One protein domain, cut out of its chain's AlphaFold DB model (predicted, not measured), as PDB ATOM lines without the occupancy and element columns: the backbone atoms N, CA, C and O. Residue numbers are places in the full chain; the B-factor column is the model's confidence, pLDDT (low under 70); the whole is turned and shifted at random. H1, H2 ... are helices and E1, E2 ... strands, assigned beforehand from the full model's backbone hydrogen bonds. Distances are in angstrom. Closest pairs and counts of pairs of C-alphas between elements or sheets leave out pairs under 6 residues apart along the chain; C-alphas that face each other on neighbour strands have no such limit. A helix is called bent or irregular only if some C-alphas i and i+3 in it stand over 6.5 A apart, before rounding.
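This is residues 24 to 140 of the 145 residues of an uncharacterized protein of Microbispora sp. SCL1-1 (UniProt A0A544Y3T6). A long, sharply bent hairpin of E4 and E5, with short E1 beside E5, makes a strongly twisted sheet; H3 packs on it, and H4 crosses H3 on the side away from the sheet. Beyond the end of H3 a small separate hairpin, E2 and E3, reaches outward, while H1, H2 and a long loop of residues 42 to 59 lead into E1. The printed part has 117 residues with four named helices and five named strands, in the order H1 H2 E1 H3 E2 E3 E4 E5 H4; the larger sheet runs E1 - E5 - E4 and the smaller E2 - E3, both antiparallel, and the class is mixed, helices and strands. The whole is compact and rounded, with a radius of gyration of the C-alphas of 14.2 A and spans of 34 by 33 by 29 A.

E5, residues 110 to 123, measures 19.7 A and bends by 123 degrees at residue 114. E4, residues 90 to 102, measures 22.7 A and bends by 115 degrees at residue 99. E1, residues 60 to 63, begins at C-alpha 60 (43.405, -51.391, -18.437). H3 is residues 66 to 75, 14.3 A, and H4 is residues 130 to 140, 16.4 A, ending at C-alpha 140 (38.598, -54.736, -1.027). E2 is residues 77 to 80 and E3 residues 83 to 86. H1, residues 25 to 28, begins at C-alpha 25 (43.765, -43.337, -19.932); H2, residues 33 to 41, measures 12.0 A.

In the larger sheet E5 is the inner strand. N 60 of E1 and O 113 of E5 are 2.8 A apart, within hydrogen-bond range; in the hairpin E4 and E5, N 95 and O 117 are 2.9 A apart. H3 is on this sheet at a height of 6.5 A, making two layers, a helix on one face of a sheet; the closest C-alphas of H3 and E4 are those of Ala 73 and Ala 90, 5.3 A apart. H3 and H4 touch, closest at the C-alphas of Ala 71 and Ala 133, 4.7 A, with a steep tilt of 49 degrees, opposite ways. In the hairpin E2 and E3, N 78 and O 85 are 2.9 A apart. The closest C-alphas of H2 and E2, those of Ile 36 and Thr 77, are 7.9 A apart. H1 and E1 are only just apart, at 8.2 A. In H2 and H3 every O i to N i+4 pair is within hydrogen-bond range, in H4 5 of 7 are, and H1 is too short for such a pair.

The C-alphas farthest apart, those of His 82 and Glu 99, are 39.2 A apart. The printed part has no cut, and the link from H2 to E1 is long, with 18 residues. The mean pLDDT of the printed part is 85.5; residue 45, residues 47 to 54 and residue 140 are under 70.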
ATOM      1  N   PRO A  24      43.820 -47.614 -22.377       94.12
ATOM      2  CA  PRO A  24      44.203 -47.003 -21.118       94.12
ATOM      3  C   PRO A  24      44.045 -45.468 -21.164       94.12
ATOM      4  O   PRO A  24      44.039 -44.873 -22.253       94.12
ATOM      5  N   PRO A  25      43.928 -44.792 -20.006       91.00
ATOM      6  CA  PRO A  25      43.765 -43.337 -19.932       91.00
ATOM      7  C   PRO A  25      44.806 -42.531 -20.723       91.00
ATOM      8  O   PRO A  25      44.448 -41.571 -21.400       91.00
ATOM      9  N   ALA A  26      46.069 -42.963 -20.739       90.25
ATOM     10  CA  ALA A  26      47.159 -42.324 -21.479       90.25
ATOM     11  C   ALA A  26      46.928 -42.278 -23.001       90.25
ATOM     12  O   ALA A  26      47.533 -41.457 -23.686       90.25
ATOM     13  N   GLN A  27      46.059 -43.141 -23.538       94.06
ATOM     14  CA  GLN A  27      45.696 -43.154 -24.959       94.06
ATOM     15  C   GLN A  27      44.350 -42.475 -25.236       94.06
ATOM     16  O   GLN A  27      44.153 -41.922 -26.314       94.06
ATOM     17  N   THR A  28      43.414 -42.520 -24.285       90.00
ATOM     18  CA  THR A  28      42.053 -41.983 -24.468       90.00
ATOM     19  C   THR A  28      41.898 -40.538 -24.004       90.00
ATOM     20  O   THR A  28      40.962 -39.861 -24.424       90.00
ATOM     21  N   GLY A  29      42.777 -40.062 -23.118       86.62
ATOM     22  CA  GLY A  29      42.657 -38.760 -22.460       86.62
ATOM     23  C   GLY A  29      41.493 -38.670 -21.465       86.62
ATOM     24  O   GLY A  29      41.149 -37.571 -21.026       86.62
ATOM     25  N   ILE A  30      40.860 -39.799 -21.122       85.88
ATOM     26  CA  ILE A  30      39.793 -39.846 -20.118       85.88
ATOM     27  C   ILE A  30      40.394 -39.552 -18.742       85.88
ATOM     28  O   ILE A  30      41.459 -40.063 -18.400       85.88
ATOM     29  N   ALA A  31      39.681 -38.747 -17.952       82.38
ATOM     30  CA  ALA A  31      40.083 -38.417 -16.593       82.38
ATOM     31  C   ALA A  31      40.175 -39.675 -15.716       82.38
ATOM     32  O   ALA A  31      39.273 -40.517 -15.696       82.38
ATOM     33  N   THR A  32      41.265 -39.769 -14.972       82.56
ATOM     34  CA  THR A  32      41.555 -40.836 -14.018       82.56
ATOM     35  C   THR A  32      41.046 -40.487 -12.622       82.56
ATOM     36  O   THR A  32      40.701 -39.344 -12.322       82.56
ATOM     37  N   SER A  33      41.031 -41.473 -11.724       77.31
ATOM     38  CA  SER A  33      40.774 -41.237 -10.298       77.31
ATOM     39  C   SER A  33      41.784 -40.266  -9.673       77.31
ATOM     40  O   SER A  33      41.392 -39.470  -8.820       77.31
ATOM     41  N   SER A  34      43.036 -40.273 -10.146       77.50
ATOM     42  CA  SER A  34      44.082 -39.328  -9.736       77.50
ATOM     43  C   SER A  34      43.743 -37.897 -10.168       77.50
ATOM     44  O   SER A  34      43.709 -36.994  -9.333       77.50
ATOM     45  N   ASP A  35      43.336 -37.698 -11.431       79.00
ATOM     46  CA  ASP A  35      42.922 -36.379 -11.942       79.00
ATOM     47  C   ASP A  35      41.780 -35.775 -11.113       79.00
ATOM     48  O   ASP A  35      41.745 -34.573 -10.841       79.00
ATOM     49  N   ILE A  36      40.827 -36.616 -10.705       77.19
ATOM     50  CA  ILE A  36      39.684 -36.204  -9.888       77.19
ATOM     51  C   ILE A  36      40.133 -35.856  -8.466       77.19
ATOM     52  O   ILE A  36      39.692 -34.842  -7.925       77.19
ATOM     53  N   LEU A  37      41.012 -36.661  -7.863       76.06
ATOM     54  CA  LEU A  37      41.547 -36.401  -6.526       76.06
ATOM     55  C   LEU A  37      42.300 -35.068  -6.482       76.06
ATOM     56  O   LEU A  37      42.019 -34.241  -5.608       76.06
ATOM     57  N   ILE A  38      43.171 -34.825  -7.463       79.44
ATOM     58  CA  ILE A  38      43.904 -33.566  -7.624       79.44
ATOM     59  C   ILE A  38      42.921 -32.404  -7.767       79.44
ATOM     60  O   ILE A  38      43.023 -31.415  -7.044       79.44
ATOM     61  N   ALA A  39      41.924 -32.527  -8.647       76.25
ATOM     62  CA  ALA A  39      40.951 -31.462  -8.877       76.25
ATOM     63  C   ALA A  39      40.111 -31.119  -7.631       76.25
ATOM     64  O   ALA A  39      39.746 -29.959  -7.444       76.25
ATOM     65  N   LEU A  40      39.788 -32.108  -6.790       74.94
ATOM     66  CA  LEU A  40      38.944 -31.918  -5.605       74.94
ATOM     67  C   LEU A  40      39.718 -31.491  -4.355       74.94
ATOM     68  O   LEU A  40      39.159 -30.801  -3.504       74.94
ATOM     69  N   THR A  41      40.971 -31.926  -4.213       77.94
ATOM     70  CA  THR A  41      41.725 -31.794  -2.955       77.94
ATOM     71  C   THR A  41      43.044 -31.042  -3.098       77.94
ATOM     72  O   THR A  41      43.610 -30.622  -2.091       77.94
ATOM     73  N   GLY A  42      43.546 -30.868  -4.324       79.69
ATOM     74  CA  GLY A  42      44.893 -30.362  -4.592       79.69
ATOM     75  C   GLY A  42      46.014 -31.340  -4.224       79.69
ATOM     76  O   GLY A  42      47.180 -30.971  -4.314       79.69
ATOM     77  N   PHE A  43      45.684 -32.560  -3.790       78.19
ATOM     78  CA  PHE A  43      46.653 -33.602  -3.472       78.19
ATOM     79  C   PHE A  43      46.980 -34.418  -4.724       78.19
ATOM     80  O   PHE A  43      46.090 -35.054  -5.289       78.19
ATOM     81  N   ASP A  44      48.252 -34.412  -5.122       78.06
ATOM     82  CA  ASP A  44      48.771 -35.296  -6.164       78.06
ATOM     83  C   ASP A  44      49.300 -36.602  -5.529       78.06
ATOM     84  O   ASP A  44      50.276 -36.570  -4.762       78.06
ATOM     85  N   PRO A  45      48.651 -37.754  -5.795       68.69
ATOM     86  CA  PRO A  45      49.088 -39.040  -5.260       68.69
ATOM     87  C   PRO A  45      50.414 -39.526  -5.876       68.69
ATOM     88  O   PRO A  45      51.092 -40.359  -5.267       68.69
ATOM     89  N   HIS A  46      50.824 -38.992  -7.032       70.88
ATOM     90  CA  HIS A  46      52.073 -39.346  -7.705       70.88
ATOM     91  C   HIS A  46      53.282 -38.573  -7.154       70.88
ATOM     92  O   HIS A  46      54.358 -39.157  -7.021       70.88
ATOM     93  N   ASP A  47      53.110 -37.310  -6.745       69.06
ATOM     94  CA  ASP A  47      54.205 -36.461  -6.232       69.06
ATOM     95  C   ASP A  47      54.788 -36.935  -4.887       69.06
ATOM     96  O   ASP A  47      55.890 -36.541  -4.503       69.06
ATOM     97  N   ASN A  48      54.086 -37.813  -4.165       56.50
ATOM     98  CA  ASN A  48      54.480 -38.254  -2.824       56.50
ATOM     99  C   ASN A  48      55.022 -39.692  -2.765       56.50
ATOM    100  O   ASN A  48      55.234 -40.218  -1.673       56.50
ATOM    101  N   GLY A  49      55.225 -40.353  -3.912       55.72
ATOM    102  CA  GLY A  49      55.718 -41.739  -3.963       55.72
ATOM    103  C   GLY A  49      54.793 -42.765  -3.293       55.72
ATOM    104  O   GLY A  49      55.212 -43.892  -3.041       55.72
ATOM    105  N   VAL A  50      53.550 -42.377  -2.984       53.59
ATOM    106  CA  VAL A  50      52.568 -43.227  -2.300       53.59
ATOM    107  C   VAL A  50      52.019 -44.282  -3.265       53.59
ATOM    108  O   VAL A  50      51.717 -45.387  -2.825       53.59
ATOM    109  N   GLU A  51      51.939 -43.986  -4.571       53.66
ATOM    110  CA  GLU A  51      51.207 -44.816  -5.537       53.66
ATOM    111  C   GLU A  51      51.798 -44.787  -6.962       53.66
ATOM    112  O   GLU A  51      51.124 -44.421  -7.918       53.66
ATOM    113  N   THR A  52      53.065 -45.169  -7.169       54.38
ATOM    114  CA  THR A  52      53.575 -45.335  -8.554       54.38
ATOM    115  C   THR A  52      52.920 -46.511  -9.288       54.38
ATOM    116  O   THR A  52      52.839 -46.492 -10.515       54.38
ATOM    117  N   ASP A  53      52.424 -47.506  -8.543       58.69
ATOM    118  CA  ASP A  53      51.798 -48.717  -9.095       58.69
ATOM    119  C   ASP A  53      50.261 -48.688  -9.054       58.69
ATOM    120  O   ASP A  53      49.613 -49.383  -9.838       58.69
ATOM    121  N   ARG A  54      49.673 -47.860  -8.184       64.06
ATOM    122  CA  ARG A  54      48.221 -47.686  -8.061       64.06
ATOM    123  C   ARG A  54      47.833 -46.477  -8.907       64.06
ATOM    124  O   ARG A  54      48.477 -45.443  -8.823       64.06
ATOM    125  N   MET A  55      46.817 -46.582  -9.756       72.88
ATOM    126  CA  MET A  55      46.419 -45.517 -10.707       72.88
ATOM    127  C   MET A  55      47.340 -45.318 -11.927       72.88
ATOM    128  O   MET A  55      47.466 -44.204 -12.445       72.88
ATOM    129  N   ARG A  56      47.936 -46.392 -12.456       84.25
ATOM    130  CA  ARG A  56      48.668 -46.310 -13.727       84.25
ATOM    131  C   ARG A  56      47.762 -45.850 -14.865       84.25
ATOM    132  O   ARG A  56      46.663 -46.366 -15.072       84.25
ATOM    133  N   THR A  57      48.265 -44.913 -15.661       88.88
ATOM    134  CA  THR A  57      47.530 -44.366 -16.806       88.88
ATOM    135  C   THR A  57      47.740 -45.173 -18.086       88.88
ATOM    136  O   THR A  57      47.029 -44.943 -19.056       88.88
ATOM    137  N   ASP A  58      48.668 -46.132 -18.104       91.44
ATOM    138  CA  ASP A  58      49.030 -46.958 -19.263       91.44
ATOM    139  C   ASP A  58      48.438 -48.380 -19.227       91.44
ATOM    140  O   ASP A  58      48.756 -49.210 -20.082       91.44
ATOM    141  N   ARG A  59      47.553 -48.667 -18.264       93.75
ATOM    142  CA  ARG A  59      46.927 -49.981 -18.069       93.75
ATOM    143  C   ARG A  59      45.404 -49.939 -18.140       93.75
ATOM    144  O   ARG A  59      44.762 -48.938 -17.829       93.75
ATOM    145  N   VAL A  60      44.830 -51.070 -18.545       95.19
ATOM    146  CA  VAL A  60      43.405 -51.391 -18.437       95.19
ATOM    147  C   VAL A  60      43.233 -52.449 -17.360       95.19
ATOM    148  O   VAL A  60      43.837 -53.521 -17.430       95.19
ATOM    149  N   TYR A  61      42.358 -52.155 -16.403       95.25
ATOM    150  CA  TYR A  61      42.042 -53.038 -15.289       95.25
ATOM    151  C   TYR A  61      40.747 -53.800 -15.552       95.25
ATOM    152  O   TYR A  61      39.718 -53.213 -15.917       95.25
ATOM    153  N   LEU A  62      40.810 -55.113 -15.356       96.50
ATOM    154  CA  LEU A  62      39.682 -56.030 -15.448       96.50
ATOM    155  C   LEU A  62      39.569 -56.829 -14.151       96.50
ATOM    156  O   LEU A  62      40.575 -57.178 -13.544       96.50
ATOM    157  N   THR A  63      38.355 -57.185 -13.747       96.31
ATOM    158  CA  THR A  63      38.129 -57.928 -12.502       96.31
ATOM    159  C   THR A  63      37.186 -59.109 -12.687       96.31
ATOM    160  O   THR A  63      36.311 -59.107 -13.551       96.31
ATOM    161  N   ARG A  64      37.358 -60.133 -11.853       95.38
ATOM    162  CA  ARG A  64      36.433 -61.264 -11.703       95.38
ATOM    163  C   ARG A  64      35.192 -60.874 -10.897       95.38
ATOM    164  O   ARG A  64      34.153 -61.522 -11.020       95.38
ATOM    165  N   ASP A  65      35.277 -59.816 -10.088       95.12
ATOM    166  CA  ASP A  65      34.170 -59.323  -9.269       95.12
ATOM    167  C   ASP A  65      33.325 -58.303 -10.047       95.12
ATOM    168  O   ASP A  65      33.646 -57.118 -10.162       95.12
ATOM    169  N   ARG A  66      32.178 -58.762 -10.557       95.56
ATOM    170  CA  ARG A  66      31.221 -57.900 -11.264       95.56
ATOM    171  C   ARG A  66      30.774 -56.702 -10.424       95.56
ATOM    172  O   ARG A  66      30.555 -55.626 -10.976       95.56
ATOM    173  N   GLU A  67      30.562 -56.876  -9.120       94.44
ATOM    174  CA  GLU A  67      30.050 -55.797  -8.269       94.44
ATOM    175  C   GLU A  67      31.122 -54.742  -7.995       94.44
ATOM    176  O   GLU A  67      30.779 -53.563  -7.878       94.44
ATOM    177  N   LEU A  68      32.397 -55.139  -7.968       93.31
ATOM    178  CA  LEU A  68      33.524 -54.208  -7.947       93.31
ATOM    179  C   LEU A  68      33.564 -53.372  -9.231       93.31
ATOM    180  O   LEU A  68      33.522 -52.145  -9.159       93.31
ATOM    181  N   ALA A  69      33.538 -54.012 -10.407       95.50
ATOM    182  CA  ALA A  69      33.477 -53.296 -11.687       95.50
ATOM    183  C   ALA A  69      32.261 -52.358 -11.749       95.50
ATOM    184  O   ALA A  69      32.365 -51.197 -12.135       95.50
ATOM    185  N   ARG A  70      31.093 -52.821 -11.300       95.25
ATOM    186  CA  ARG A  70      29.881 -51.999 -11.258       95.25
ATOM    187  C   ARG A  70      30.031 -50.775 -10.351       95.25
ATOM    188  O   ARG A  70      29.491 -49.722 -10.677       95.25
ATOM    189  N   ALA A  71      30.741 -50.897  -9.230       91.94
ATOM    190  CA  ALA A  71      31.021 -49.765  -8.354       91.94
ATOM    191  C   ALA A  71      31.923 -48.733  -9.046       91.94
ATOM    192  O   ALA A  71      31.587 -47.552  -9.038       91.94
ATOM    193  N   TYR A  72      32.979 -49.173  -9.740       91.75
ATOM    194  CA  TYR A  72      33.816 -48.279 -10.549       91.75
ATOM    195  C   TYR A  72      33.027 -47.576 -11.660       91.75
ATOM    196  O   TYR A  72      33.143 -46.364 -11.814       91.75
ATOM    197  N   ALA A  73      32.144 -48.285 -12.373       93.69
ATOM    198  CA  ALA A  73      31.257 -47.671 -13.369       93.69
ATOM    199  C   ALA A  73      30.315 -46.618 -12.753       93.69
ATOM    200  O   ALA A  73      30.066 -45.569 -13.346       93.69
ATOM    201  N   ALA A  74      29.801 -46.868 -11.546       91.12
ATOM    202  CA  ALA A  74      28.958 -45.913 -10.826       91.12
ATOM    203  C   ALA A  74      29.727 -44.675 -10.334       91.12
ATOM    204  O   ALA A  74      29.120 -43.623 -10.143       91.12
ATOM    205  N   CYS A  75      31.038 -44.799 -10.131       86.69
ATOM    206  CA  CYS A  75      31.935 -43.709  -9.751       86.69
ATOM    207  C   CYS A  75      32.627 -43.053 -10.955       86.69
ATOM    208  O   CYS A  75      33.380 -42.094 -10.769       86.69
ATOM    209  N   TRP A  76      32.382 -43.540 -12.178       87.69
ATOM    210  CA  TRP A  76      32.936 -42.934 -13.383       87.69
ATOM    211  C   TRP A  76      32.590 -41.450 -13.422       87.69
ATOM    212  O   TRP A  76      31.466 -41.059 -13.109       87.69
ATOM    213  N   THR A  77      33.568 -40.628 -13.781       83.81
ATOM    214  CA  THR A  77      33.418 -39.180 -13.760       83.81
ATOM    215  C   THR A  77      33.851 -38.597 -15.095       83.81
ATOM    216  O   THR A  77      34.928 -38.907 -15.601       83.81
ATOM    217  N   ALA A  78      33.013 -37.731 -15.654       80.69
ATOM    218  CA  ALA A  78      33.289 -36.990 -16.876       80.69
ATOM    219  C   ALA A  78      33.521 -35.513 -16.570       80.69
ATOM    220  O   ALA A  78      32.871 -34.946 -15.688       80.69
ATOM    221  N   LYS A  79      34.369 -34.855 -17.364       70.69
ATOM    222  CA  LYS A  79      34.352 -33.391 -17.448       70.69
ATOM    223  C   LYS A  79      33.089 -32.963 -18.203       70.69
ATOM    224  O   LYS A  79      32.836 -33.448 -19.303       70.69
ATOM    225  N   ALA A  80      32.315 -32.065 -17.614       71.00
ATOM    226  CA  ALA A  80      31.150 -31.417 -18.203       71.00
ATOM    227  C   ALA A  80      31.364 -29.893 -18.232       71.00
ATOM    228  O   ALA A  80      32.210 -29.364 -17.512       71.00
ATOM    229  N   GLU A  81      30.578 -29.173 -19.039       71.00
ATOM    230  CA  GLU A  81      30.701 -27.711 -19.216       71.00
ATOM    231  C   GLU A  81      30.631 -26.918 -17.896       71.00
ATOM    232  O   GLU A  81      31.190 -25.828 -17.792       71.00
ATOM    233  N   HIS A  82      29.976 -27.472 -16.871       73.25
ATOM    234  CA  HIS A  82      29.774 -26.834 -15.567       73.25
ATOM    235  C   HIS A  82      30.404 -27.597 -14.391       73.25
ATOM    236  O   HIS A  82      29.984 -27.418 -13.250       73.25
ATOM    237  N   GLY A  83      31.404 -28.449 -14.644       72.00
ATOM    238  CA  GLY A  83      32.137 -29.164 -13.593       72.00
ATOM    239  C   GLY A  83      32.272 -30.658 -13.860       72.00
ATOM    240  O   GLY A  83      32.306 -31.098 -15.004       72.00
ATOM    241  N   LEU A  84      32.382 -31.453 -12.798       74.06
ATOM    242  CA  LEU A  84      32.487 -32.907 -12.898       74.06
ATOM    243  C   LEU A  84      31.096 -33.545 -12.837       74.06
ATOM    244  O   LEU A  84      30.328 -33.287 -11.911       74.06
ATOM    245  N   GLN A  85      30.780 -34.405 -13.804       78.31
ATOM    246  CA  GLN A  85      29.601 -35.262 -13.753       78.31
ATOM    247  C   GLN A  85      30.007 -36.639 -13.239       78.31
ATOM    248  O   GLN A  85      30.756 -37.338 -13.913       78.31
ATOM    249  N   VAL A  86      29.474 -37.038 -12.084       81.00
ATOM    250  CA  VAL A  86      29.706 -38.362 -11.488       81.00
ATOM    251  C   VAL A  86      28.569 -39.320 -11.849       81.00
ATOM    252  O   VAL A  86      27.390 -38.956 -11.821       81.00
ATOM    253  N   GLY A  87      28.928 -40.565 -12.141       83.38
ATOM    254  CA  GLY A  87      28.025 -41.659 -12.467       83.38
ATOM    255  C   GLY A  87      27.690 -41.766 -13.949       83.38
ATOM    256  O   GLY A  87      28.191 -41.022 -14.788       83.38
ATOM    257  N   ARG A  88      26.817 -42.731 -14.270       88.56
ATOM    258  CA  ARG A  88      26.466 -43.120 -15.650       88.56
ATOM    259  C   ARG A  88      27.645 -43.652 -16.474       88.56
ATOM    260  O   ARG A  88      27.593 -43.602 -17.700       88.56
ATOM    261  N   GLY A  89      28.670 -44.195 -15.819       94.19
ATOM    262  CA  GLY A  89      29.611 -45.084 -16.493       94.19
ATOM    263  C   GLY A  89      28.931 -46.378 -16.935       94.19
ATOM    264  O   GLY A  89      27.769 -46.635 -16.609       94.19
ATOM    265  N   ALA A  90      29.657 -47.215 -17.660       97.06
ATOM    266  CA  ALA A  90      29.148 -48.474 -18.180       97.06
ATOM    267  C   ALA A  90      29.889 -49.677 -17.591       97.06
ATOM    268  O   ALA A  90      31.055 -49.595 -17.200       97.06
ATOM    269  N   LEU A  91      29.176 -50.800 -17.528       98.00
ATOM    270  CA  LEU A  91      29.682 -52.100 -17.117       98.00
ATOM    271  C   LEU A  91      29.800 -53.006 -18.340       98.00
ATOM    272  O   LEU A  91      28.808 -53.307 -19.010       98.00
ATOM    273  N   TYR A  92      31.010 -53.489 -18.576       98.38
ATOM    274  CA  TYR A  92      31.365 -54.314 -19.718       98.38
ATOM    275  C   TYR A  92      31.826 -55.695 -19.283       98.38
ATOM    276  O   TYR A  92      32.428 -55.870 -18.224       98.38
ATOM    277  N   VAL A  93      31.587 -56.666 -20.158       98.12
ATOM    278  CA  VAL A  93      32.340 -57.916 -20.189       98.12
ATOM    279  C   VAL A  93      33.453 -57.728 -21.202       98.12
ATOM    280  O   VAL A  93      33.174 -57.340 -22.338       98.12
ATOM    281  N   ALA A  94      34.688 -58.009 -20.811       97.69
ATOM    282  CA  ALA A  94      35.846 -57.763 -21.654       97.69
ATOM    283  C   ALA A  94      36.832 -58.928 -21.631       97.69
ATOM    284  O   ALA A  94      36.877 -59.714 -20.683       97.69
ATOM    285  N   ARG A  95      37.632 -59.024 -22.691       96.50
ATOM    286  CA  ARG A  95      38.725 -59.984 -22.816       96.50
ATOM    287  C   ARG A  95      40.038 -59.220 -22.979       96.50
ATOM    288  O   ARG A  95      40.123 -58.403 -23.894       96.50
ATOM    289  N   PRO A  96      41.060 -59.473 -22.148       96.88
ATOM    290  CA  PRO A  96      42.343 -58.806 -22.300       96.88
ATOM    291  C   PRO A  96      43.010 -59.199 -23.623       96.88
ATOM    292  O   PRO A  96      42.867 -60.330 -24.092       96.88
ATOM    293  N   ILE A  97      43.761 -58.269 -24.205       95.75
ATOM    294  CA  ILE A  97      44.613 -58.503 -25.370       95.75
ATOM    295  C   ILE A  97      46.056 -58.201 -24.970       95.75
ATOM    296  O   ILE A  97      46.364 -57.102 -24.515       95.75
ATOM    297  N   GLY A  98      46.947 -59.162 -25.220       92.06
ATOM    298  CA  GLY A  98      48.361 -59.068 -24.862       92.06
ATOM    299  C   GLY A  98      48.661 -59.738 -23.525       92.06
ATOM    300  O   GLY A  98      47.975 -60.681 -23.125       92.06
ATOM    301  N   GLU A  99      49.718 -59.275 -22.863       94.00
ATOM    302  CA  GLU A  99      50.103 -59.792 -21.554       94.00
ATOM    303  C   GLU A  99      49.107 -59.374 -20.470       94.00
ATOM    304  O   GLU A  99      48.557 -58.271 -20.482       94.00
ATOM    305  N   VAL A 100      48.889 -60.290 -19.529       94.94
ATOM    306  CA  VAL A 100      47.979 -60.115 -18.399       94.94
ATOM    307  C   VAL A 100      48.766 -60.331 -17.125       94.94
ATOM    308  O   VAL A 100      49.324 -61.412 -16.916       94.94
ATOM    309  N   TRP A 101      48.762 -59.322 -16.268       94.38
ATOM    310  CA  TRP A 101      49.443 -59.331 -14.982       94.38
ATOM    311  C   TRP A 101      48.410 -59.218 -13.858       94.38
ATOM    312  O   TRP A 101      47.347 -58.639 -14.077       94.38
ATOM    313  N   PRO A 102      48.652 -59.794 -12.671       93.44
ATOM    314  CA  PRO A 102      47.828 -59.499 -11.503       93.44
ATOM    315  C   PRO A 102      47.811 -57.991 -11.235       93.44
ATOM    316  O   PRO A 102      48.846 -57.339 -11.357       93.44
ATOM    317  N   ASP A 103      46.646 -57.459 -10.881       90.25
ATOM    318  CA  ASP A 103      46.521 -56.074 -10.426       90.25
ATOM    319  C   ASP A 103      47.346 -55.904  -9.133       90.25
ATOM    320  O   ASP A 103      47.140 -56.689  -8.202       90.25
ATOM    321  N   PRO A 104      48.279 -54.939  -9.049       86.81
ATOM    322  CA  PRO A 104      49.079 -54.723  -7.843       86.81
ATOM    323  C   PRO A 104      48.229 -54.388  -6.607       86.81
ATOM    324  O   PRO A 104      48.657 -54.669  -5.485       86.81
ATOM    325  N   ASP A 105      47.027 -53.838  -6.796       83.88
ATOM    326  CA  ASP A 105      46.121 -53.480  -5.706       83.88
ATOM    327  C   ASP A 105      45.259 -54.652  -5.256       83.88
ATOM    328  O   ASP A 105      44.986 -54.807  -4.065       83.88
ATOM    329  N   LEU A 106      44.829 -55.481  -6.209       88.44
ATOM    330  CA  LEU A 106      43.855 -56.550  -6.000       88.44
ATOM    331  C   LEU A 106      44.245 -57.837  -6.750       88.44
ATOM    332  O   LEU A 106      43.464 -58.329  -7.571       88.44
ATOM    333  N   PRO A 107      45.415 -58.435  -6.455       89.69
ATOM    334  CA  PRO A 107      46.019 -59.476  -7.293       89.69
ATOM    335  C   PRO A 107      45.192 -60.767  -7.387       89.69
ATOM    336  O   PRO A 107      45.293 -61.503  -8.372       89.69
ATOM    337  N   ASP A 108      44.347 -61.041  -6.391       90.38
ATOM    338  CA  ASP A 108      43.506 -62.243  -6.351       90.38
ATOM    339  C   ASP A 108      42.255 -62.133  -7.236       90.38
ATOM    340  O   ASP A 108      41.749 -63.131  -7.762       90.38
ATOM    341  N   VAL A 109      41.735 -60.918  -7.426       91.25
ATOM    342  CA  VAL A 109      40.430 -60.693  -8.073       91.25
ATOM    343  C   VAL A 109      40.521 -59.872  -9.350       91.25
ATOM    344  O   VAL A 109      39.633 -59.992 -10.195       91.25
ATOM    345  N   SER A 110      41.589 -59.105  -9.533       93.69
ATOM    346  CA  SER A 110      41.778 -58.189 -10.651       93.69
ATOM    347  C   SER A 110      43.087 -58.452 -11.388       93.69
ATOM    348  O   SER A 110      44.031 -59.056 -10.877       93.69
ATOM    349  N   VAL A 111      43.111 -58.027 -12.644       95.00
ATOM    350  CA  VAL A 111      44.260 -58.110 -13.539       95.00
ATOM    351  C   VAL A 111      44.426 -56.797 -14.288       95.00
ATOM    352  O   VAL A 111      43.443 -56.107 -14.571       95.00
ATOM    353  N   GLU A 112      45.659 -56.494 -14.670       95.12
ATOM    354  CA  GLU A 112      46.001 -55.414 -15.584       95.12
ATOM    355  C   GLU A 112      46.487 -55.957 -16.937       95.12
ATOM    356  O   GLU A 112      47.082 -57.034 -17.041       95.12
ATOM    357  N   CYS A 113      46.209 -55.201 -17.996       95.69
ATOM    358  CA  CYS A 113      46.657 -55.476 -19.360       95.69
ATOM    359  C   CYS A 113      46.842 -54.160 -20.130       95.69
ATOM    360  O   CYS A 113      46.433 -53.096 -19.669       95.69
ATOM    361  N   GLU A 114      47.464 -54.206 -21.308       95.94
ATOM    362  CA  GLU A 114      47.652 -53.006 -22.143       95.94
ATOM    363  C   GLU A 114      46.347 -52.495 -22.756       95.94
ATOM    364  O   GLU A 114      46.172 -51.294 -22.943       95.94
ATOM    365  N   ARG A 115      45.457 -53.416 -23.128       96.88
ATOM    366  CA  ARG A 115      44.151 -53.136 -23.727       96.88
ATOM    367  C   ARG A 115      43.257 -54.363 -23.613       96.88
ATOM    368  O   ARG A 115      43.742 -55.485 -23.462       96.88
ATOM    369  N   ALA A 116      41.956 -54.165 -23.756       97.69
ATOM    370  CA  ALA A 116      40.989 -55.256 -23.780       97.69
ATOM    371  C   ALA A 116      39.956 -55.050 -24.887       97.69
ATOM    372  O   ALA A 116      39.692 -53.930 -25.299       97.69
ATOM    373  N   GLU A 117      39.366 -56.132 -25.372       97.88
ATOM    374  CA  GLU A 117      38.229 -56.096 -26.286       97.88
ATOM    375  C   GLU A 117      36.933 -56.171 -25.485       97.88
ATOM    376  O   GLU A 117      36.785 -57.036 -24.614       97.88
ATOM    377  N   VAL A 118      35.980 -55.294 -25.789       98.19
ATOM    378  CA  VAL A 118      34.624 -55.388 -25.253       98.19
ATOM    379  C   VAL A 118      33.923 -56.567 -25.916       98.19
ATOM    380  O   VAL A 118      33.700 -56.587 -27.120       98.19
ATOM    381  N   ILE A 119      33.523 -57.549 -25.117       97.81
ATOM    382  CA  ILE A 119      32.768 -58.716 -25.586       97.81
ATOM    383  C   ILE A 119      31.263 -58.452 -25.493       97.81
ATOM    384  O   ILE A 119      30.492 -58.902 -26.337       97.81
ATOM    385  N   ALA A 120      30.831 -57.728 -24.459       97.69
ATOM    386  CA  ALA A 120      29.439 -57.332 -24.288       97.69
ATOM    387  C   ALA A 120      29.308 -56.071 -23.429       97.69
ATOM    388  O   ALA A 120      30.083 -55.856 -22.494       97.69
ATOM    389  N   VAL A 121      28.256 -55.296 -23.689       98.19
ATOM    390  CA  VAL A 121      27.791 -54.219 -22.806       98.19
ATOM    391  C   VAL A 121      26.728 -54.803 -21.883       98.19
ATOM    392  O   VAL A 121      25.687 -55.256 -22.352       98.19
ATOM    393  N   TYR A 122      26.999 -54.847 -20.579       97.19
ATOM    394  CA  TYR A 122      26.066 -55.405 -19.596       97.19
ATOM    395  C   TYR A 122      25.098 -54.347 -19.062       97.19
ATOM    396  O   TYR A 122      23.912 -54.616 -18.900       97.19
ATOM    397  N   ASP A 123      25.606 -53.143 -18.801       97.12
ATOM    398  CA  ASP A 123      24.823 -51.972 -18.405       97.12
ATOM    399  C   ASP A 123      25.491 -50.730 -19.005       97.12
ATOM    400  O   ASP A 123      26.654 -50.457 -18.719       97.12
ATOM    401  N   ALA A 124      24.783 -50.009 -19.873       95.81
ATOM    402  CA  ALA A 124      25.332 -48.859 -20.592       95.81
ATOM    403  C   ALA A 124      25.325 -47.559 -19.764       95.81
ATOM    404  O   ALA A 124      25.931 -46.575 -20.184       95.81
ATOM    405  N   ALA A 125      24.619 -47.534 -18.629       94.44
ATOM    406  CA  ALA A 125      24.472 -46.350 -17.790       94.44
ATOM    407  C   ALA A 125      24.197 -46.761 -16.337       94.44
ATOM    408  O   ALA A 125      23.092 -46.596 -15.804       94.44
ATOM    409  N   VAL A 126      25.237 -47.272 -15.681       93.44
ATOM    410  CA  VAL A 126      25.173 -47.758 -14.308       93.44
ATOM    411  C   VAL A 126      24.717 -46.640 -13.380       93.44
ATOM    412  O   VAL A 126      25.349 -45.591 -13.234       93.44
ATOM    413  N   THR A 127      23.613 -46.916 -12.693       88.50
ATOM    414  CA  THR A 127      23.103 -46.111 -11.586       88.50
ATOM    415  C   THR A 127      23.165 -46.924 -10.300       88.50
ATOM    416  O   THR A 127      22.516 -47.961 -10.138       88.50
ATOM    417  N   LEU A 128      23.987 -46.453  -9.365       83.88
ATOM    418  CA  LEU A 128      24.145 -47.040  -8.043       83.88
ATOM    419  C   LEU A 128      24.181 -45.903  -7.011       83.88
ATOM    420  O   LEU A 128      24.928 -44.947  -7.211       83.88
ATOM    421  N   PRO A 129      23.410 -45.970  -5.909       83.50
ATOM    422  CA  PRO A 129      23.535 -44.992  -4.832       83.50
ATOM    423  C   PRO A 129      24.961 -44.970  -4.276       83.50
ATOM    424  O   PRO A 129      25.544 -46.041  -4.072       83.50
ATOM    425  N   TRP A 130      25.486 -43.780  -3.972       75.94
ATOM    426  CA  TRP A 130      26.860 -43.590  -3.489       75.94
ATOM    427  C   TRP A 130      27.217 -44.518  -2.320       75.94
ATOM    428  O   TRP A 130      28.219 -45.220  -2.381       75.94
ATOM    429  N   GLN A 131      26.332 -44.658  -1.324       81.12
ATOM    430  CA  GLN A 131      26.575 -45.512  -0.150       81.12
ATOM    431  C   GLN A 131      26.735 -46.999  -0.510       81.12
ATOM    432  O   GLN A 131      27.296 -47.790   0.251       81.12
ATOM    433  N   LYS A 132      26.171 -47.437  -1.643       79.69
ATOM    434  CA  LYS A 132      26.374 -48.797  -2.154       79.69
ATOM    435  C   LYS A 132      27.675 -48.907  -2.946       79.69
ATOM    436  O   LYS A 132      28.306 -49.951  -2.830       79.69
ATOM    437  N   ALA A 133      28.052 -47.880  -3.709       78.12
ATOM    438  CA  ALA A 133      29.303 -47.863  -4.471       78.12
ATOM    439  C   ALA A 133      30.501 -47.886  -3.520       78.12
ATOM    440  O   ALA A 133      31.322 -48.796  -3.579       78.12
ATOM    441  N   GLU A 134      30.503 -46.968  -2.557       80.50
ATOM    442  CA  GLU A 134      31.530 -46.832  -1.529       80.50
ATOM    443  C   GLU A 134      31.758 -48.143  -0.772       80.50
ATOM    444  O   GLU A 134      32.877 -48.643  -0.714       80.50
ATOM    445  N   ARG A 135      30.692 -48.787  -0.278       80.62
ATOM    446  CA  ARG A 135      30.814 -50.073   0.429       80.62
ATOM    447  C   ARG A 135      31.453 -51.172  -0.427       80.62
ATOM    448  O   ARG A 135      32.101 -52.056   0.122       80.62
ATOM    449  N   ARG A 136      31.229 -51.170  -1.745       84.75
ATOM    450  CA  ARG A 136      31.805 -52.173  -2.656       84.75
ATOM    451  C   ARG A 136      33.273 -51.899  -2.947       84.75
ATOM    452  O   ARG A 136      34.044 -52.848  -2.946       84.75
ATOM    453  N   LEU A 137      33.649 -50.634  -3.121       79.69
ATOM    454  CA  LEU A 137      35.049 -50.236  -3.266       79.69
ATOM    455  C   LEU A 137      35.836 -50.552  -1.984       79.69
ATOM    456  O   LEU A 137      36.868 -51.209  -2.032       79.69
ATOM    457  N   LEU A 138      35.292 -50.193  -0.816       79.69
ATOM    458  CA  LEU A 138      35.945 -50.413   0.479       79.69
ATOM    459  C   LEU A 138      36.028 -51.885   0.901       79.69
ATOM    460  O   LEU A 138      36.895 -52.227   1.703       79.69
ATOM    461  N   ALA A 139      35.170 -52.766   0.372       75.19
ATOM    462  CA  ALA A 139      35.205 -54.197   0.692       75.19
ATOM    463  C   ALA A 139      36.559 -54.846   0.362       75.19
ATOM    464  O   ALA A 139      36.916 -55.852   0.970       75.19
ATOM    465  N   HIS A 140      37.308 -54.244  -0.561       65.56
ATOM    466  CA  HIS A 140      38.598 -54.736  -1.027       65.56
ATOM    467  C   HIS A 140      39.794 -53.922  -0.495       65.56
ATOM    468  O   HIS A 140      40.923 -54.392  -0.548       65.56
TER     469      HIS A 140